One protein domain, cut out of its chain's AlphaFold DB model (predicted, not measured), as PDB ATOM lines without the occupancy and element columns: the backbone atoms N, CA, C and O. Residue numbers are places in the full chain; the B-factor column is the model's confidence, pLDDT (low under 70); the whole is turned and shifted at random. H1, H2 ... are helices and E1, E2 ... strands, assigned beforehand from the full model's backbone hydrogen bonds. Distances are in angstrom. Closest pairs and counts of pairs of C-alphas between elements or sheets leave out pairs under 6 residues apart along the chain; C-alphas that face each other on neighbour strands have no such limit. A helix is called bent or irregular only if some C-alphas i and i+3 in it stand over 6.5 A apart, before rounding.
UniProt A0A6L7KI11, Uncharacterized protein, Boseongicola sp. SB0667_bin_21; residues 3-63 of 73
ATOM      1  N   PHE A   3     -10.774  -4.853  26.489       86.06
ATOM      2  CA  PHE A   3     -11.502  -4.042  25.512       86.06
ATOM      3  C   PHE A   3     -12.640  -3.235  26.140       86.06
ATOM      4  O   PHE A   3     -13.250  -3.652  27.123       86.06
ATOM      5  N   ASP A   4     -12.964  -2.117  25.494       86.50
ATOM      6  CA  ASP A   4     -14.048  -1.236  25.912       86.50
ATOM      7  C   ASP A   4     -15.363  -1.536  25.188       86.50
ATOM      8  O   ASP A   4     -15.409  -1.967  24.027       86.50
ATOM      9  N   MET A   5     -16.457  -1.252  25.880       86.12
ATOM     10  CA  MET A   5     -17.828  -1.430  25.429       86.12
ATOM     11  C   MET A   5     -18.528  -0.076  25.312       86.12
ATOM     12  O   MET A   5     -18.396   0.801  26.161       86.12
ATOM     13  N   GLN A   6     -19.319   0.101  24.257       85.19
ATOM     14  CA  GLN A   6     -20.199   1.253  24.085       85.19
ATOM     15  C   GLN A   6     -21.503   1.040  24.854       85.19
ATOM     16  O   GLN A   6     -21.961  -0.091  24.992       85.19
ATOM     17  N   ARG A   7     -22.183   2.124  25.260       83.50
ATOM     18  CA  ARG A   7     -23.507   2.060  25.924       83.50
ATOM     19  C   ARG A   7     -24.570   1.286  25.135       83.50
ATOM     20  O   ARG A   7     -25.525   0.804  25.725       83.50
ATOM     21  N   THR A   8     -24.399   1.147  23.824       81.69
ATOM     22  CA  THR A   8     -25.246   0.335  22.936       81.69
ATOM     23  C   THR A   8     -25.037  -1.177  23.102       81.69
ATOM     24  O   THR A   8     -25.702  -1.961  22.432       81.69
ATOM     25  N   GLY A   9     -24.094  -1.604  23.949       78.25
ATOM     26  CA  GLY A   9     -23.705  -3.003  24.113       78.25
ATOM     27  C   GLY A   9     -22.809  -3.517  22.983       78.25
ATOM     28  O   GLY A   9     -22.561  -4.716  22.901       78.25
ATOM     29  N   VAL A  10     -22.325  -2.648  22.093       80.06
ATOM     30  CA  VAL A  10     -21.358  -2.991  21.038       80.06
ATOM     31  C   VAL A  10     -19.949  -2.702  21.549       80.06
ATOM     32  O   VAL A  10     -19.717  -1.654  22.141       80.06
ATOM     33  N   ARG A  11     -18.982  -3.595  21.321       77.06
ATOM     34  CA  ARG A  11     -17.586  -3.316  21.708       77.06
ATOM     35  C   ARG A  11     -16.877  -2.383  20.731       77.06
ATOM     36  O   ARG A  11     -17.165  -2.386  19.535       77.06
ATOM     37  N   VAL A  12     -15.882  -1.664  21.233       72.69
ATOM     38  CA  VAL A  12     -14.982  -0.826  20.439       72.69
ATOM     39  C   VAL A  12     -13.864  -1.708  19.877       72.69
ATOM     40  O   VAL A  12     -13.004  -2.192  20.609       72.69
ATOM     41  N   SER A  13     -13.879  -1.971  18.568       64.06
ATOM     42  CA  SER A  13     -12.925  -2.895  17.929       64.06
ATOM     43  C   SER A  13     -11.475  -2.409  17.940       64.06
ATOM     44  O   SER A  13     -10.569  -3.236  17.889       64.06
ATOM     45  N   GLU A  14     -11.261  -1.095  17.990       64.25
ATOM     46  CA  GLU A  14      -9.929  -0.471  18.002       64.25
ATOM     47  C   GLU A  14      -9.274  -0.473  19.393       64.25
ATOM     48  O   GLU A  14      -8.075  -0.250  19.498       64.25
ATOM     49  N   ALA A  15     -10.023  -0.785  20.457       66.69
ATOM     50  CA  ALA A  15      -9.534  -0.734  21.839       66.69
ATOM     51  C   ALA A  15      -8.990  -2.079  22.364       66.69
ATOM     52  O   ALA A  15      -8.633  -2.193  23.536       66.69
ATOM     53  N   MET A  16      -8.939  -3.117  21.522       79.44
ATOM     54  CA  MET A  16      -8.502  -4.449  21.941       79.44
ATOM     55  C   MET A  16      -6.994  -4.507  22.157       79.44
ATOM     56  O   MET A  16      -6.220  -4.399  21.208       79.44
ATOM     57  N   ARG A  17      -6.583  -4.757  23.401       83.44
ATOM     58  CA  ARG A  17      -5.171  -4.887  23.779       83.44
ATOM     59  C   ARG A  17      -4.855  -6.304  24.235       83.44
ATOM     60  O   ARG A  17      -5.590  -6.890  25.036       83.44
ATOM     61  N   MET A  18      -3.760  -6.856  23.711       79.75
ATOM     62  CA  MET A  18      -3.190  -8.100  24.224       79.75
ATOM     63  C   MET A  18      -2.723  -7.844  25.661       79.75
ATOM     64  O   MET A  18      -2.156  -6.792  25.947       79.75
ATOM     65  N   GLY A  19      -3.061  -8.760  26.568       78.38
ATOM     66  CA  GLY A  19      -2.544  -8.725  27.937       78.38
ATOM     67  C   GLY A  19      -1.253  -9.530  28.036       78.38
ATOM     68  O   GLY A  19      -0.688  -9.923  27.019       78.38
ATOM     69  N   GLU A  20      -0.826  -9.832  29.253       75.31
ATOM     70  CA  GLU A  20       0.282 -10.761  29.471       75.31
ATOM     71  C   GLU A  20      -0.109 -12.191  29.061       75.31
ATOM     72  O   GLU A  20      -1.280 -12.580  29.132       75.31
ATOM     73  N   PHE A  21       0.877 -12.971  28.614       71.88
ATOM     74  CA  PHE A  21       0.750 -14.410  28.400       71.88
ATOM     75  C   PHE A  21       1.639 -15.118  29.422       71.88
ATOM     76  O   PHE A  21       2.784 -14.726  29.631       71.88
ATOM     77  N   LEU A  22       1.081 -16.120  30.097       69.12
ATOM     78  CA  LEU A  22       1.776 -16.834  31.171       69.12
ATOM     79  C   LEU A  22       2.553 -18.044  30.635       69.12
ATOM     80  O   LEU A  22       3.634 -18.332  31.132       69.12
ATOM     81  N   ASP A  23       2.032 -18.689  29.587       71.38
ATOM     82  CA  ASP A  23       2.568 -19.920  29.001       71.38
ATOM     83  C   ASP A  23       2.502 -19.892  27.462       71.38
ATOM     84  O   ASP A  23       1.668 -19.201  26.870       71.38
ATOM     85  N   GLY A  24       3.357 -20.688  26.809       73.25
ATOM     86  CA  GLY A  24       3.424 -20.824  25.346       73.25
ATOM     87  C   GLY A  24       4.423 -19.882  24.665       73.25
ATOM     88  O   GLY A  24       5.132 -19.112  25.311       73.25
ATOM     89  N   SER A  25       4.524 -19.972  23.334       80.62
ATOM     90  CA  SER A  25       5.361 -19.054  22.551       80.62
ATOM     91  C   SER A  25       4.618 -17.754  22.235       80.62
ATOM     92  O   SER A  25       3.392 -17.733  22.130       80.62
ATOM     93  N   GLU A  26       5.354 -16.668  21.981       80.31
ATOM     94  CA  GLU A  26       4.773 -15.400  21.507       80.31
ATOM     95  C   GLU A  26       3.932 -15.595  20.228       80.31
ATOM     96  O   GLU A  26       2.894 -14.959  20.038       80.31
ATOM     97  N   THR A  27       4.328 -16.542  19.369       82.62
ATOM     98  CA  THR A  27       3.567 -16.898  18.164       82.62
ATOM     99  C   THR A  27       2.218 -17.533  18.510       82.62
ATOM    100  O   THR A  27       1.207 -17.217  17.874       82.62
ATOM    101  N   ASP A  28       2.172 -18.403  19.520       81.38
ATOM    102  CA  ASP A  28       0.929 -19.030  19.979       81.38
ATOM    103  C   ASP A  28       0.017 -18.008  20.662       81.38
ATOM    104  O   ASP A  28      -1.182 -17.960  20.368       81.38
ATOM    105  N   ALA A  29       0.593 -17.121  21.480       82.19
ATOM    106  CA  ALA A  29      -0.116 -15.997  22.084       82.19
ATOM    107  C   ALA A  29      -0.736 -15.084  21.011       82.19
ATOM    108  O   ALA A  29      -1.918 -14.742  21.091       82.19
ATOM    109  N   GLY A  30       0.015 -14.760  19.951       84.19
ATOM    110  CA  GLY A  30      -0.474 -13.999  18.800       84.19
ATOM    111  C   GLY A  30      -1.654 -14.666  18.088       84.19
ATOM    112  O   GLY A  30      -2.666 -14.018  17.809       84.19
ATOM    113  N   ARG A  31      -1.577 -15.978  17.838       84.88
ATOM    114  CA  ARG A  31      -2.671 -16.742  17.209       84.88
ATOM    115  C   ARG A  31      -3.920 -16.791  18.084       84.88
ATOM    116  O   ARG A  31      -5.027 -16.597  17.571       84.88
ATOM    117  N   ALA A  32      -3.751 -17.026  19.383       83.31
ATOM    118  CA  ALA A  32      -4.839 -17.038  20.352       83.31
ATOM    119  C   ALA A  32      -5.513 -15.664  20.444       83.31
ATOM    120  O   ALA A  32      -6.740 -15.577  20.378       83.31
ATOM    121  N   PHE A  33      -4.726 -14.587  20.490       85.56
ATOM    122  CA  PHE A  33      -5.230 -13.217  20.480       85.56
ATOM    123  C   PHE A  33      -6.024 -12.897  19.213       85.56
ATOM    124  O   PHE A  33      -7.130 -12.371  19.300       85.56
ATOM    125  N   GLU A  34      -5.521 -13.264  18.036       87.25
ATOM    126  CA  GLU A  34      -6.238 -13.060  16.776       87.25
ATOM    127  C   GLU A  34      -7.546 -13.865  16.710       87.25
ATOM    128  O   GLU A  34      -8.579 -13.368  16.246       87.25
ATOM    129  N   ALA A  35      -7.546 -15.105  17.205       85.75
ATOM    130  CA  ALA A  35      -8.759 -15.913  17.294       85.75
ATOM    131  C   ALA A  35      -9.785 -15.311  18.266       85.75
ATOM    132  O   ALA A  35     -10.953 -15.153  17.899       85.75
ATOM    133  N   ALA A  36      -9.342 -14.909  19.456       83.88
ATOM    134  CA  ALA A  36     -10.142 -14.219  20.459       83.88
ATOM    135  C   ALA A  36     -10.740 -12.919  19.914       83.88
ATOM    136  O   ALA A  36     -11.954 -12.711  19.965       83.88
ATOM    137  N   ARG A  37      -9.905 -12.076  19.298       85.75
ATOM    138  CA  ARG A  37     -10.309 -10.834  18.638       85.75
ATOM    139  C   ARG A  37     -11.409 -11.094  17.617       85.75
ATOM    140  O   ARG A  37     -12.438 -10.425  17.659       85.75
ATOM    141  N   ARG A  38     -11.258 -12.093  16.741       86.50
ATOM    142  CA  ARG A  38     -12.303 -12.464  15.766       86.50
ATOM    143  C   ARG A  38     -13.593 -12.950  16.427       86.50
ATOM    144  O   ARG A  38     -14.676 -12.591  15.961       86.50
ATOM    145  N   ALA A  39     -13.495 -13.749  17.488       84.00
ATOM    146  CA  ALA A  39     -14.651 -14.274  18.210       84.00
ATOM    147  C   ALA A  39     -15.449 -13.147  18.873       84.00
ATOM    148  O   ALA A  39     -16.639 -12.994  18.594       84.00
ATOM    149  N   ILE A  40     -14.774 -12.283  19.639       81.25
ATOM    150  CA  ILE A  40     -15.386 -11.087  20.216       81.25
ATOM    151  C   ILE A  40     -15.957 -10.232  19.076       81.25
ATOM    152  O   ILE A  40     -17.078  -9.731  19.203       81.25
ATOM    153  N   ILE A  41     -15.241 -10.149  17.934       82.38
ATOM    154  CA  ILE A  41     -15.703  -9.498  16.697       82.38
ATOM    155  C   ILE A  41     -17.092  -9.896  16.259       82.38
ATOM    156  O   ILE A  41     -17.989  -9.066  16.082       82.38
ATOM    157  N   ARG A  42     -17.268 -11.195  16.167       82.50
ATOM    158  CA  ARG A  42     -18.514 -11.786  15.744       82.50
ATOM    159  C   ARG A  42     -19.609 -11.635  16.799       82.50
ATOM    160  O   ARG A  42     -20.718 -11.243  16.440       82.50
ATOM    161  N   CYS A  43     -19.302 -11.886  18.071       79.88
ATOM    162  CA  CYS A  43     -20.288 -11.887  19.155       79.88
ATOM    163  C   CYS A  43     -20.933 -10.514  19.363       79.88
ATOM    164  O   CYS A  43     -22.153 -10.417  19.425       79.88
ATOM    165  N   GLY A  44     -20.140  -9.440  19.396       71.88
ATOM    166  CA  GLY A  44     -20.681  -8.099  19.634       71.88
ATOM    167  C   GLY A  44     -21.165  -7.367  18.381       71.88
ATOM    168  O   GLY A  44     -21.473  -6.186  18.474       71.88
ATOM    169  N   SER A  45     -21.211  -8.020  17.212       73.31
ATOM    170  CA  SER A  45     -21.703  -7.401  15.966       73.31
ATOM    171  C   SER A  45     -23.182  -7.000  16.029       73.31
ATOM    172  O   SER A  45     -23.591  -6.061  15.357       73.31
ATOM    173  N   LYS A  46     -23.973  -7.685  16.865       75.94
ATOM    174  CA  LYS A  46     -25.396  -7.391  17.103       75.94
ATOM    175  C   LYS A  46     -25.654  -6.628  18.408       75.94
ATOM    176  O   LYS A  46     -26.807  -6.357  18.720       75.94
ATOM    177  N   GLY A  47     -24.596  -6.289  19.151       75.56
ATOM    178  CA  GLY A  47     -24.690  -5.785  20.521       75.56
ATOM    179  C   GLY A  47     -25.070  -6.874  21.534       75.56
ATOM    180  O   GLY A  47     -25.739  -7.854  21.207       75.56
ATOM    181  N   PHE A  48     -24.616  -6.717  22.773       78.56
ATOM    182  CA  PHE A  48     -25.036  -7.547  23.901       78.56
ATOM    183  C   PHE A  48     -26.255  -6.912  24.584       78.56
ATOM    184  O   PHE A  48     -26.298  -5.696  24.766       78.56
ATOM    185  N   GLN A  49     -27.235  -7.723  24.996       82.69
ATOM    186  CA  GLN A  49     -28.410  -7.267  25.754       82.69
ATOM    187  C   GLN A  49     -28.041  -7.001  27.223       82.69
ATOM    188  O   GLN A  49     -28.475  -7.711  28.128       82.69
ATOM    189  N   LEU A  50     -27.180  -6.011  27.452       84.69
ATOM    190  CA  LEU A  50     -26.716  -5.628  28.782       84.69
ATOM    191  C   LEU A  50     -27.579  -4.489  29.342       84.69
ATOM    192  O   LEU A  50     -27.934  -3.575  28.594       84.69
ATOM    193  N   PRO A  51     -27.895  -4.496  30.649       88.25
ATOM    194  CA  PRO A  51     -28.631  -3.404  31.274       88.25
ATOM    195  C   PRO A  51     -27.821  -2.104  31.210       88.25
ATOM    196  O   PRO A  51     -26.697  -2.034  31.721       88.25
ATOM    197  N   VAL A  52     -28.381  -1.073  30.576       86.62
ATOM    198  CA  VAL A  52     -27.708   0.219  30.341       86.62
ATOM    199  C   VAL A  52     -27.409   0.955  31.645       86.62
ATOM    200  O   VAL A  52     -26.403   1.656  31.752       86.62
ATOM    201  N   GLU A  53     -28.246   0.768  32.659       90.31
ATOM    202  CA  GLU A  53     -28.081   1.327  33.997       90.31
ATOM    203  C   GLU A  53     -26.840   0.786  34.716       90.31
ATOM    204  O   GLU A  53     -26.331   1.421  35.634       90.31
ATOM    205  N   LYS A  54     -26.308  -0.356  34.264       89.50
ATOM    206  CA  LYS A  54     -25.069  -0.952  34.776       89.50
ATOM    207  C   LYS A  54     -23.868  -0.679  33.880       89.50
ATOM    208  O   LYS A  54     -22.863  -1.359  34.040       89.50
ATOM    209  N   PHE A  55     -23.950   0.285  32.956       88.12
ATOM    210  CA  PHE A  55     -22.883   0.558  31.988       88.12
ATOM    211  C   PHE A  55     -21.495   0.635  32.623       88.12
ATOM    212  O   PHE A  55     -20.571  -0.008  32.144       88.12
ATOM    213  N   ASP A  56     -21.360   1.330  33.750       89.81
ATOM    214  CA  ASP A  56     -20.068   1.474  34.426       89.81
ATOM    215  C   ASP A  56     -19.470   0.152  34.935       89.81
ATOM    216  O   ASP A  56     -18.270   0.087  35.166       89.81
ATOM    217  N   GLN A  57     -20.274  -0.908  35.064       88.94
ATOM    218  CA  GLN A  57     -19.832  -2.244  35.479       88.94
ATOM    219  C   GLN A  57     -19.340  -3.107  34.313       88.94
ATOM    220  O   GLN A  57     -18.647  -4.090  34.543       88.94
ATOM    221  N   TRP A  58     -19.726  -2.786  33.074       87.56
ATOM    222  CA  TRP A  58     -19.393  -3.595  31.896       87.56
ATOM    223  C   TRP A  58     -18.728  -2.799  30.770       87.56
ATOM    224  O   TRP A  58     -18.410  -3.371  29.728       87.56
ATOM    225  N   ARG A  59     -18.502  -1.490  30.957       88.50
ATOM    226  CA  ARG A  59     -17.837  -0.619  29.976       88.50
ATOM    227  C   ARG A  59     -16.403  -1.042  29.671       88.50
ATOM    228  O   ARG A  59     -15.943  -0.780  28.572       88.50
ATOM    229  N   GLU A  60     -15.733  -1.686  30.620       88.19
ATOM    230  CA  GLU A  60     -14.374  -2.202  30.487       88.19
ATOM    231  C   GLU A  60     -14.413  -3.702  30.773       88.19
ATOM    232  O   GLU A  60     -14.917  -4.133  31.812       88.19
ATOM    233  N   VAL A  61     -13.940  -4.503  29.820       85.38
ATOM    234  CA  VAL A  61     -13.946  -5.961  29.920       85.38
ATOM    235  C   VAL A  61     -12.522  -6.473  29.827       85.38
ATOM    236  O   VAL A  61     -11.841  -6.268  28.821       85.38
ATOM    237  N   GLU A  62     -12.110  -7.206  30.854       86.31
ATOM    238  CA  GLU A  62     -10.881  -7.984  30.858       86.31
ATOM    239  C   GLU A  62     -11.204  -9.470  30.653       86.31
ATOM    240  O   GLU A  62     -12.044 -10.054  31.337       86.31
ATOM    241  N   ALA A  63     -10.556 -10.080  29.666       81.00
ATOM    242  CA  ALA A  63     -10.724 -11.469  29.277       81.00
ATOM    243  C   ALA A  63      -9.368 -12.179  29.205       81.00
ATOM    244  O   ALA A  63      -8.450 -11.744  28.496       81.00
TER     245      ALA A  63
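What this domain is: This is residues 3 to 63 of the 73 residues of an uncharacterized protein of Boseongicola sp. SB0667_bin_21 (UniProt A0A6L7KI11). A rod with one long helix, H1, along one side; residues 3 to 8 run between it and the short H2 and E1. Residues 22 to 28, of which 26 to 28 belong to H1, stick out free at one end. The printed part has 61 residues, with H1, H2 and E1 in that order, mostly helix; it is only just loose, close to compact, with a radius of gyration of the C-alphas of 13.0 A and spans of 41 by 20 by 16 A.

How they stand to each other: Residues 3 to 4 pair antiparallel with residues 60 to 61 of E1, residues 60 to 62, which pairs with no named strand. H1, residues 26 to 46, is apart from E1 and from H2, residues 52 to 58. H2 and E1 meet only through their link. O i to N i+4 pairs are within hydrogen-bond range in 15 of 17 for H1 and 0 of 3 for H2, where 3 of 4 O i to N i+3 pairs are.

Where its parts are: H1 spans 31.5 A from C-alpha 26 at (4.773, -15.400, 21.507); it is irregular, C-alphas 43 and 46 being 7.1 A apart. H2 spans 9.3 A and is irregular, C-alphas 53 and 56 being 8.0 A apart. E1 spans 6.8 A, to C-alpha 62 at (-10.881, -7.984, 30.858).

The domain as a whole: The C-alphas farthest apart, of Ser 25 and Glu 53, are 40.8 A apart. The printed part has no cut, and both links are tight. Residues 13 to 15 and 22 are under pLDDT 70.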